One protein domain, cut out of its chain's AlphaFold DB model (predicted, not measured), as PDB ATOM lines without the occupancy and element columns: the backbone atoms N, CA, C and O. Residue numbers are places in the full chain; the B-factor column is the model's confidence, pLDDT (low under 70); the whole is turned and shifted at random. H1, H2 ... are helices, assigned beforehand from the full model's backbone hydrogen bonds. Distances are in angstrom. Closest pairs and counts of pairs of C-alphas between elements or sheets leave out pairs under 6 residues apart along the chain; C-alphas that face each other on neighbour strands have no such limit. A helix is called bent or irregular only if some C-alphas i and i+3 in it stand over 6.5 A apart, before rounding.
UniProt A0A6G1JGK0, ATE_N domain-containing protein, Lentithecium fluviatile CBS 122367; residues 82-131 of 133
ATOM      1  N   SER A  82     184.785 -91.847  31.097       87.44
ATOM      2  CA  SER A  82     186.088 -92.260  31.632       87.44
ATOM      3  C   SER A  82     187.223 -92.106  30.618       87.44
ATOM      4  O   SER A  82     188.362 -92.482  30.896       87.44
ATOM      5  N   PHE A  83     186.936 -91.616  29.411       88.38
ATOM      6  CA  PHE A  83     187.939 -91.494  28.368       88.38
ATOM      7  C   PHE A  83     188.871 -90.316  28.647       88.38
ATOM      8  O   PHE A  83     188.448 -89.163  28.687       88.38
ATOM      9  N   THR A  84     190.166 -90.610  28.751       88.62
ATOM     10  CA  THR A  84     191.220 -89.597  28.847       88.62
ATOM     11  C   THR A  84     192.079 -89.640  27.581       88.62
ATOM     12  O   THR A  84     192.659 -90.687  27.275       88.62
ATOM     13  N   PRO A  85     192.186 -88.544  26.807       87.31
ATOM     14  CA  PRO A  85     192.927 -88.560  25.553       87.31
ATOM     15  C   PRO A  85     194.441 -88.669  25.785       87.31
ATOM     16  O   PRO A  85     195.051 -87.842  26.467       87.31
ATOM     17  N   VAL A  86     195.077 -89.649  25.138       89.31
ATOM     18  CA  VAL A  86     196.540 -89.786  25.139       89.31
ATOM     19  C   VAL A  86     197.221 -88.674  24.330       89.31
ATOM     20  O   VAL A  86     196.574 -87.870  23.652       89.31
ATOM     21  N   LYS A  87     198.555 -88.597  24.414       90.56
ATOM     22  CA  LYS A  87     199.369 -87.576  23.729       90.56
ATOM     23  C   LYS A  87     199.074 -87.497  22.226       90.56
ATOM     24  O   LYS A  87     198.920 -86.394  21.707       90.56
ATOM     25  N   ASP A  88     198.926 -88.638  21.558       92.62
ATOM     26  CA  ASP A  88     198.684 -88.677  20.112       92.62
ATOM     27  C   ASP A  88     197.289 -88.176  19.733       92.62
ATOM     28  O   ASP A  88     197.160 -87.395  18.793       92.62
ATOM     29  N   HIS A  89     196.258 -88.506  20.521       89.88
ATOM     30  CA  HIS A  89     194.915 -87.945  20.335       89.88
ATOM     31  C   HIS A  89     194.935 -86.415  20.437       89.88
ATOM     32  O   HIS A  89     194.410 -85.722  19.566       89.88
ATOM     33  N   ARG A  90     195.599 -85.881  21.472       90.94
ATOM     34  CA  ARG A  90     195.743 -84.430  21.669       90.94
ATOM     35  C   ARG A  90     196.505 -83.774  20.518       90.94
ATOM     36  O   ARG A  90     196.089 -82.729  20.030       90.94
ATOM     37  N   ARG A  91     197.586 -84.399  20.043       91.31
ATOM     38  CA  ARG A  91     198.371 -83.905  18.903       91.31
ATOM     39  C   ARG A  91     197.526 -83.827  17.627       91.31
ATOM     40  O   ARG A  91     197.604 -82.818  16.932       91.31
ATOM     41  N   SER A  92     196.723 -84.849  17.334       93.69
ATOM     42  CA  SER A  92     195.837 -84.854  16.164       93.69
ATOM     43  C   SER A  92     194.776 -83.756  16.244       93.69
ATOM     44  O   SER A  92     194.603 -83.014  15.281       93.69
ATOM     45  N   ILE A  93     194.134 -83.592  17.406       90.06
ATOM     46  CA  ILE A  93     193.149 -82.524  17.637       90.06
ATOM     47  C   ILE A  93     193.790 -81.143  17.462       90.06
ATOM     48  O   ILE A  93     193.241 -80.296  16.764       90.06
ATOM     49  N   ASN A  94     194.971 -80.919  18.041       87.44
ATOM     50  CA  ASN A  94     195.654 -79.631  17.935       87.44
ATOM     51  C   ASN A  94     196.032 -79.301  16.486       87.44
ATOM     52  O   ASN A  94     195.818 -78.175  16.060       87.44
ATOM     53  N   ARG A  95     196.525 -80.277  15.709       92.06
ATOM     54  CA  ARG A  95     196.821 -80.084  14.279       92.06
ATOM     55  C   ARG A  95     195.577 -79.702  13.482       92.06
ATOM     56  O   ARG A  95     195.641 -78.784  12.674       92.06
ATOM     57  N   TRP A  96     194.461 -80.389  13.725       92.81
ATOM     58  CA  TRP A  96     193.190 -80.071  13.077       92.81
ATOM     59  C   TRP A  96     192.712 -78.659  13.428       92.81
ATOM     60  O   TRP A  96     192.377 -77.882  12.541       92.81
ATOM     61  N   ASN A  97     192.750 -78.296  14.710       91.19
ATOM     62  CA  ASN A  97     192.357 -76.962  15.156       91.19
ATOM     63  C   ASN A  97     193.253 -75.876  14.550       91.19
ATOM     64  O   ASN A  97     192.735 -74.870  14.080       91.19
ATOM     65  N   SER A  98     194.573 -76.086  14.510       90.12
ATOM     66  CA  SER A  98     195.501 -75.164  13.849       90.12
ATOM     67  C   SER A  98     195.183 -74.995  12.364       90.12
ATOM     68  O   SER A  98     195.184 -73.872  11.875       90.12
ATOM     69  N   PHE A  99     194.857 -76.086  11.665       93.94
ATOM     70  CA  PHE A  99     194.485 -76.042  10.251       93.94
ATOM     71  C   PHE A  99     193.193 -75.249  10.001       93.94
ATOM     72  O   PHE A  99     193.159 -74.421   9.098       93.94
ATOM     73  N   ILE A 100     192.144 -75.483  10.796       94.44
ATOM     74  CA  ILE A 100     190.838 -74.830  10.609       94.44
ATOM     75  C   ILE A 100     190.860 -73.359  11.015       94.44
ATOM     76  O   ILE A 100     190.261 -72.529  10.337       94.44
ATOM     77  N   LEU A 101     191.508 -73.038  12.135       92.19
ATOM     78  CA  LEU A 101     191.552 -71.668  12.636       92.19
ATOM     79  C   LEU A 101     192.517 -70.804  11.819       92.19
ATOM     80  O   LEU A 101     192.225 -69.640  11.565       92.19
ATOM     81  N   GLY A 102     193.642 -71.375  11.389       91.81
ATOM     82  CA  GLY A 102     194.699 -70.640  10.707       91.81
ATOM     83  C   GLY A 102     195.497 -69.729  11.645       91.81
ATOM     84  O   GLY A 102     195.043 -69.312  12.715       91.81
ATOM     85  N   ASP A 103     196.723 -69.413  11.231       93.44
ATOM     86  CA  ASP A 103     197.684 -68.698  12.075       93.44
ATOM     87  C   ASP A 103     197.245 -67.266  12.399       93.44
ATOM     88  O   ASP A 103     197.437 -66.806  13.525       93.44
ATOM     89  N   GLU A 104     196.626 -66.571  11.442       94.06
ATOM     90  CA  GLU A 104     196.169 -65.188  11.618       94.06
ATOM     91  C   GLU A 104     195.110 -65.078  12.720       94.06
ATOM     92  O   GLU A 104     195.249 -64.275  13.644       94.06
ATOM     93  N   TYR A 105     194.099 -65.953  12.695       92.06
ATOM     94  CA  TYR A 105     193.077 -65.988  13.741       92.06
ATOM     95  C   TYR A 105     193.676 -66.335  15.105       92.06
ATOM     96  O   TYR A 105     193.331 -65.715  16.107       92.06
ATOM     97  N   ILE A 106     194.579 -67.321  15.162       90.12
ATOM     98  CA  ILE A 106     195.191 -67.761  16.421       90.12
ATOM     99  C   ILE A 106     195.986 -66.623  17.069       90.12
ATOM    100  O   ILE A 106     195.859 -66.408  18.277       90.12
ATOM    101  N   LYS A 107     196.777 -65.883  16.283       91.69
ATOM    102  CA  LYS A 107     197.548 -64.729  16.770       91.69
ATOM    103  C   LYS A 107     196.631 -63.622  17.279       91.69
ATOM    104  O   LYS A 107     196.842 -63.117  18.380       91.69
ATOM    105  N   GLU A 108     195.598 -63.280  16.514       93.00
ATOM    106  CA  GLU A 108     194.672 -62.212  16.888       93.00
ATOM    107  C   GLU A 108     193.852 -62.578  18.134       93.00
ATOM    108  O   GLU A 108     193.721 -61.777  19.059       93.00
ATOM    109  N   ALA A 109     193.390 -63.827  18.235       88.31
ATOM    110  CA  ALA A 109     192.711 -64.330  19.424       88.31
ATOM    111  C   ALA A 109     193.627 -64.334  20.658       88.31
ATOM    112  O   ALA A 109     193.175 -63.995  21.752       88.31
ATOM    113  N   ALA A 110     194.911 -64.680  20.505       87.94
ATOM    114  CA  ALA A 110     195.881 -64.623  21.597       87.94
ATOM    115  C   ALA A 110     196.154 -63.183  22.064       87.94
ATOM    116  O   ALA A 110     196.355 -62.960  23.258       87.94
ATOM    117  N   ARG A 111     196.121 -62.210  21.143       91.50
ATOM    118  CA  ARG A 111     196.261 -60.778  21.441       91.50
ATOM    119  C   ARG A 111     195.042 -60.223  22.183       91.50
ATOM    120  O   ARG A 111     195.206 -59.495  23.157       91.50
ATOM    121  N   LEU A 112     193.836 -60.557  21.723       90.12
ATOM    122  CA  LEU A 112     192.573 -60.068  22.289       90.12
ATOM    123  C   LEU A 112     192.189 -60.769  23.600       90.12
ATOM    124  O   LEU A 112     191.578 -60.159  24.478       90.12
ATOM    125  N   HIS A 113     192.530 -62.051  23.736       85.94
ATOM    126  CA  HIS A 113     192.148 -62.898  24.866       85.94
ATOM    127  C   HIS A 113     193.357 -63.675  25.407       85.94
ATOM    128  O   HIS A 113     193.423 -64.905  25.267       85.94
ATOM    129  N   PRO A 114     194.327 -62.985  26.033       84.38
ATOM    130  CA  PRO A 114     195.489 -63.643  26.610       84.38
ATOM    131  C   PRO A 114     195.050 -64.626  27.701       84.38
ATOM    132  O   PRO A 114     194.310 -64.282  28.625       84.38
ATOM    133  N   LYS A 115     195.495 -65.881  27.589       79.56
ATOM    134  CA  LYS A 115     195.216 -66.916  28.592       79.56
ATOM    135  C   LYS A 115     196.192 -66.783  29.758       79.56
ATOM    136  O   LYS A 115     197.392 -66.627  29.541       79.56
ATOM    137  N   SER A 116     195.692 -66.901  30.988       77.50
ATOM    138  CA  SER A 116     196.551 -67.075  32.163       77.50
ATOM    139  C   SER A 116     197.295 -68.413  32.084       77.50
ATOM    140  O   SER A 116     196.848 -69.344  31.411       77.50
ATOM    141  N   LYS A 117     198.425 -68.528  32.788       69.69
ATOM    142  CA  LYS A 117     199.243 -69.752  32.820       69.69
ATOM    143  C   LYS A 117     198.423 -70.988  33.227       69.69
ATOM    144  O   LYS A 117     198.513 -72.019  32.572       69.69
ATOM    145  N   GLU A 118     197.527 -70.840  34.203       70.06
ATOM    146  CA  GLU A 118     196.591 -71.895  34.624       70.06
ATOM    147  C   GLU A 118     195.641 -72.344  33.502       70.06
ATOM    148  O   GLU A 118     195.361 -73.529  33.366       70.06
ATOM    149  N   LEU A 119     195.174 -71.427  32.646       66.38
ATOM    150  CA  LEU A 119     194.273 -71.751  31.531       66.38
ATOM    151  C   LEU A 119     194.979 -72.434  30.349       66.38
ATOM    152  O   LEU A 119     194.308 -73.027  29.502       66.38
ATOM    153  N   VAL A 120     196.307 -72.327  30.257       66.12
ATOM    154  CA  VAL A 120     197.124 -72.996  29.229       66.12
ATOM    155  C   VAL A 120     197.369 -74.461  29.593       66.12
ATOM    156  O   VAL A 120     197.362 -75.314  28.704       66.12
ATOM    157  N   ASP A 121     197.525 -74.752  30.885       59.34
ATOM    158  CA  ASP A 121     197.800 -76.101  31.390       59.34
ATOM    159  C   ASP A 121     196.536 -76.970  31.520       59.34
ATOM    160  O   ASP A 121     196.625 -78.196  31.645       59.34
ATOM    161  N   LEU A 122     195.343 -76.370  31.427       56.28
ATOM    162  CA  LEU A 122     194.086 -77.113  31.438       56.28
ATOM    163  C   LEU A 122     193.864 -77.875  30.120       56.28
ATOM    164  O   LEU A 122     194.001 -77.315  29.026       56.28
ATOM    165  N   PRO A 123     193.452 -79.156  30.181       55.31
ATOM    166  CA  PRO A 123     193.096 -79.910  28.995       55.31
ATOM    167  C   PRO A 123     191.947 -79.208  28.249       55.31
ATOM    168  O   PRO A 123     191.016 -78.708  28.887       55.31
ATOM    169  N   PRO A 124     191.942 -79.224  26.898       52.12
ATOM    170  CA  PRO A 124     190.981 -78.477  26.079       52.12
ATOM    171  C   PRO A 124     189.507 -78.699  26.449       52.12
ATOM    172  O   PRO A 124     188.673 -77.827  26.227       52.12
ATOM    173  N   PHE A 125     189.185 -79.860  27.026       49.09
ATOM    174  CA  PHE A 125     187.826 -80.235  27.405       49.09
ATOM    175  C   PHE A 125     187.361 -79.654  28.755       49.09
ATOM    176  O   PHE A 125     186.159 -79.526  28.976       49.09
ATOM    177  N   GLN A 126     188.276 -79.252  29.648       47.00
ATOM    178  CA  GLN A 126     187.912 -78.609  30.922       47.00
ATOM    179  C   GLN A 126     187.544 -77.127  30.760       47.00
ATOM    180  O   GLN A 126     186.747 -76.616  31.543       47.00
ATOM    181  N   LEU A 127     188.006 -76.465  29.691       46.34
ATOM    182  CA  LEU A 127     187.620 -75.081  29.370       46.34
ATOM    183  C   LEU A 127     186.116 -74.917  29.087       46.34
ATOM    184  O   LEU A 127     185.585 -73.815  29.207       46.34
ATOM    185  N   TYR A 128     185.420 -75.995  28.705       39.41
ATOM    186  CA  TYR A 128     183.971 -75.968  28.485       39.41
ATOM    187  C   TYR A 128     183.177 -76.089  29.795       39.41
ATOM    188  O   TYR A 128     182.094 -75.520  29.913       39.41
ATOM    189  N   GLN A 129     183.709 -76.800  30.793       37.59
ATOM    190  CA  GLN A 129     183.045 -76.970  32.089       37.59
ATOM    191  C   GLN A 129     183.245 -75.758  33.006       37.59
ATOM    192  O   GLN A 129     182.331 -75.403  33.743       37.59
ATOM    193  N   SER A 130     184.382 -75.061  32.906       36.12
ATOM    194  CA  SER A 130     184.677 -73.883  33.734       36.12
ATOM    195  C   SER A 130     183.890 -72.618  33.357       36.12
ATOM    196  O   SER A 130     183.988 -71.621  34.059       36.12
ATOM    197  N   LYS A 131     183.133 -72.628  32.250       40.03
ATOM    198  CA  LYS A 131     182.294 -71.500  31.795       40.03
ATOM    199  C   LYS A 131     180.793 -71.690  32.067       40.03
ATOM    200  O   LYS A 131     179.981 -70.948  31.522       40.03
TER     201      LYS A 131
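What this domain is: This is residues 82 to 131 of the 133 residues of the protein "ATE_N domain-containing protein" of Lentithecium fluviatile CBS 122367 (UniProt A0A6G1JGK0). An open, loose frame: one long helix, H1, bends into an L whose arms H1a and H1b make two sides, and the chain then folds back with the short helices H2 and H3 on a third side. The 50 printed residues hold three named helices, H1, H2, H3 in that order, and no named strand: all helix. The whole is loose, with a radius of gyration of the C-alphas of 12.2 A and spans of 34 by 24 by 17 A.

Where its parts are: H1, residues 87 to 112, was assigned as one helix by its hydrogen bonds but is bent: C-alphas 100 and 103 are 9.3 A apart. H1a, residues 87 to 100, begins at (199.369, -87.576, 23.729) and is 20.2 A long. H1b, residues 103 to 112, is 14.3 A long. H2 is residues 117 to 121. H3, residues 126 to 129, ends at (183.045, -76.970, 32.089).

How they stand to each other: H1a and H1b are about perpendicular, at 86 degrees, and close but not clearly touching; their closest C-alphas, Ser 98 and Ile 106, are 7.8 A apart. H1b and H2 are apart. H2 and H3 are close but not clearly touching, 7.7 A between their closest C-alphas, Leu 119 and Leu 127. In H1a, H1b and H2 every O i to N i+4 pair is within hydrogen-bond range; H3 is too short for one.

The domain as a whole: The C-alphas farthest apart, Ser 82 and Glu 104, are 35.1 A apart. The printed part has no cut, and both links are tight. Residue 117 and residues 119 to 131 have pLDDT under 70.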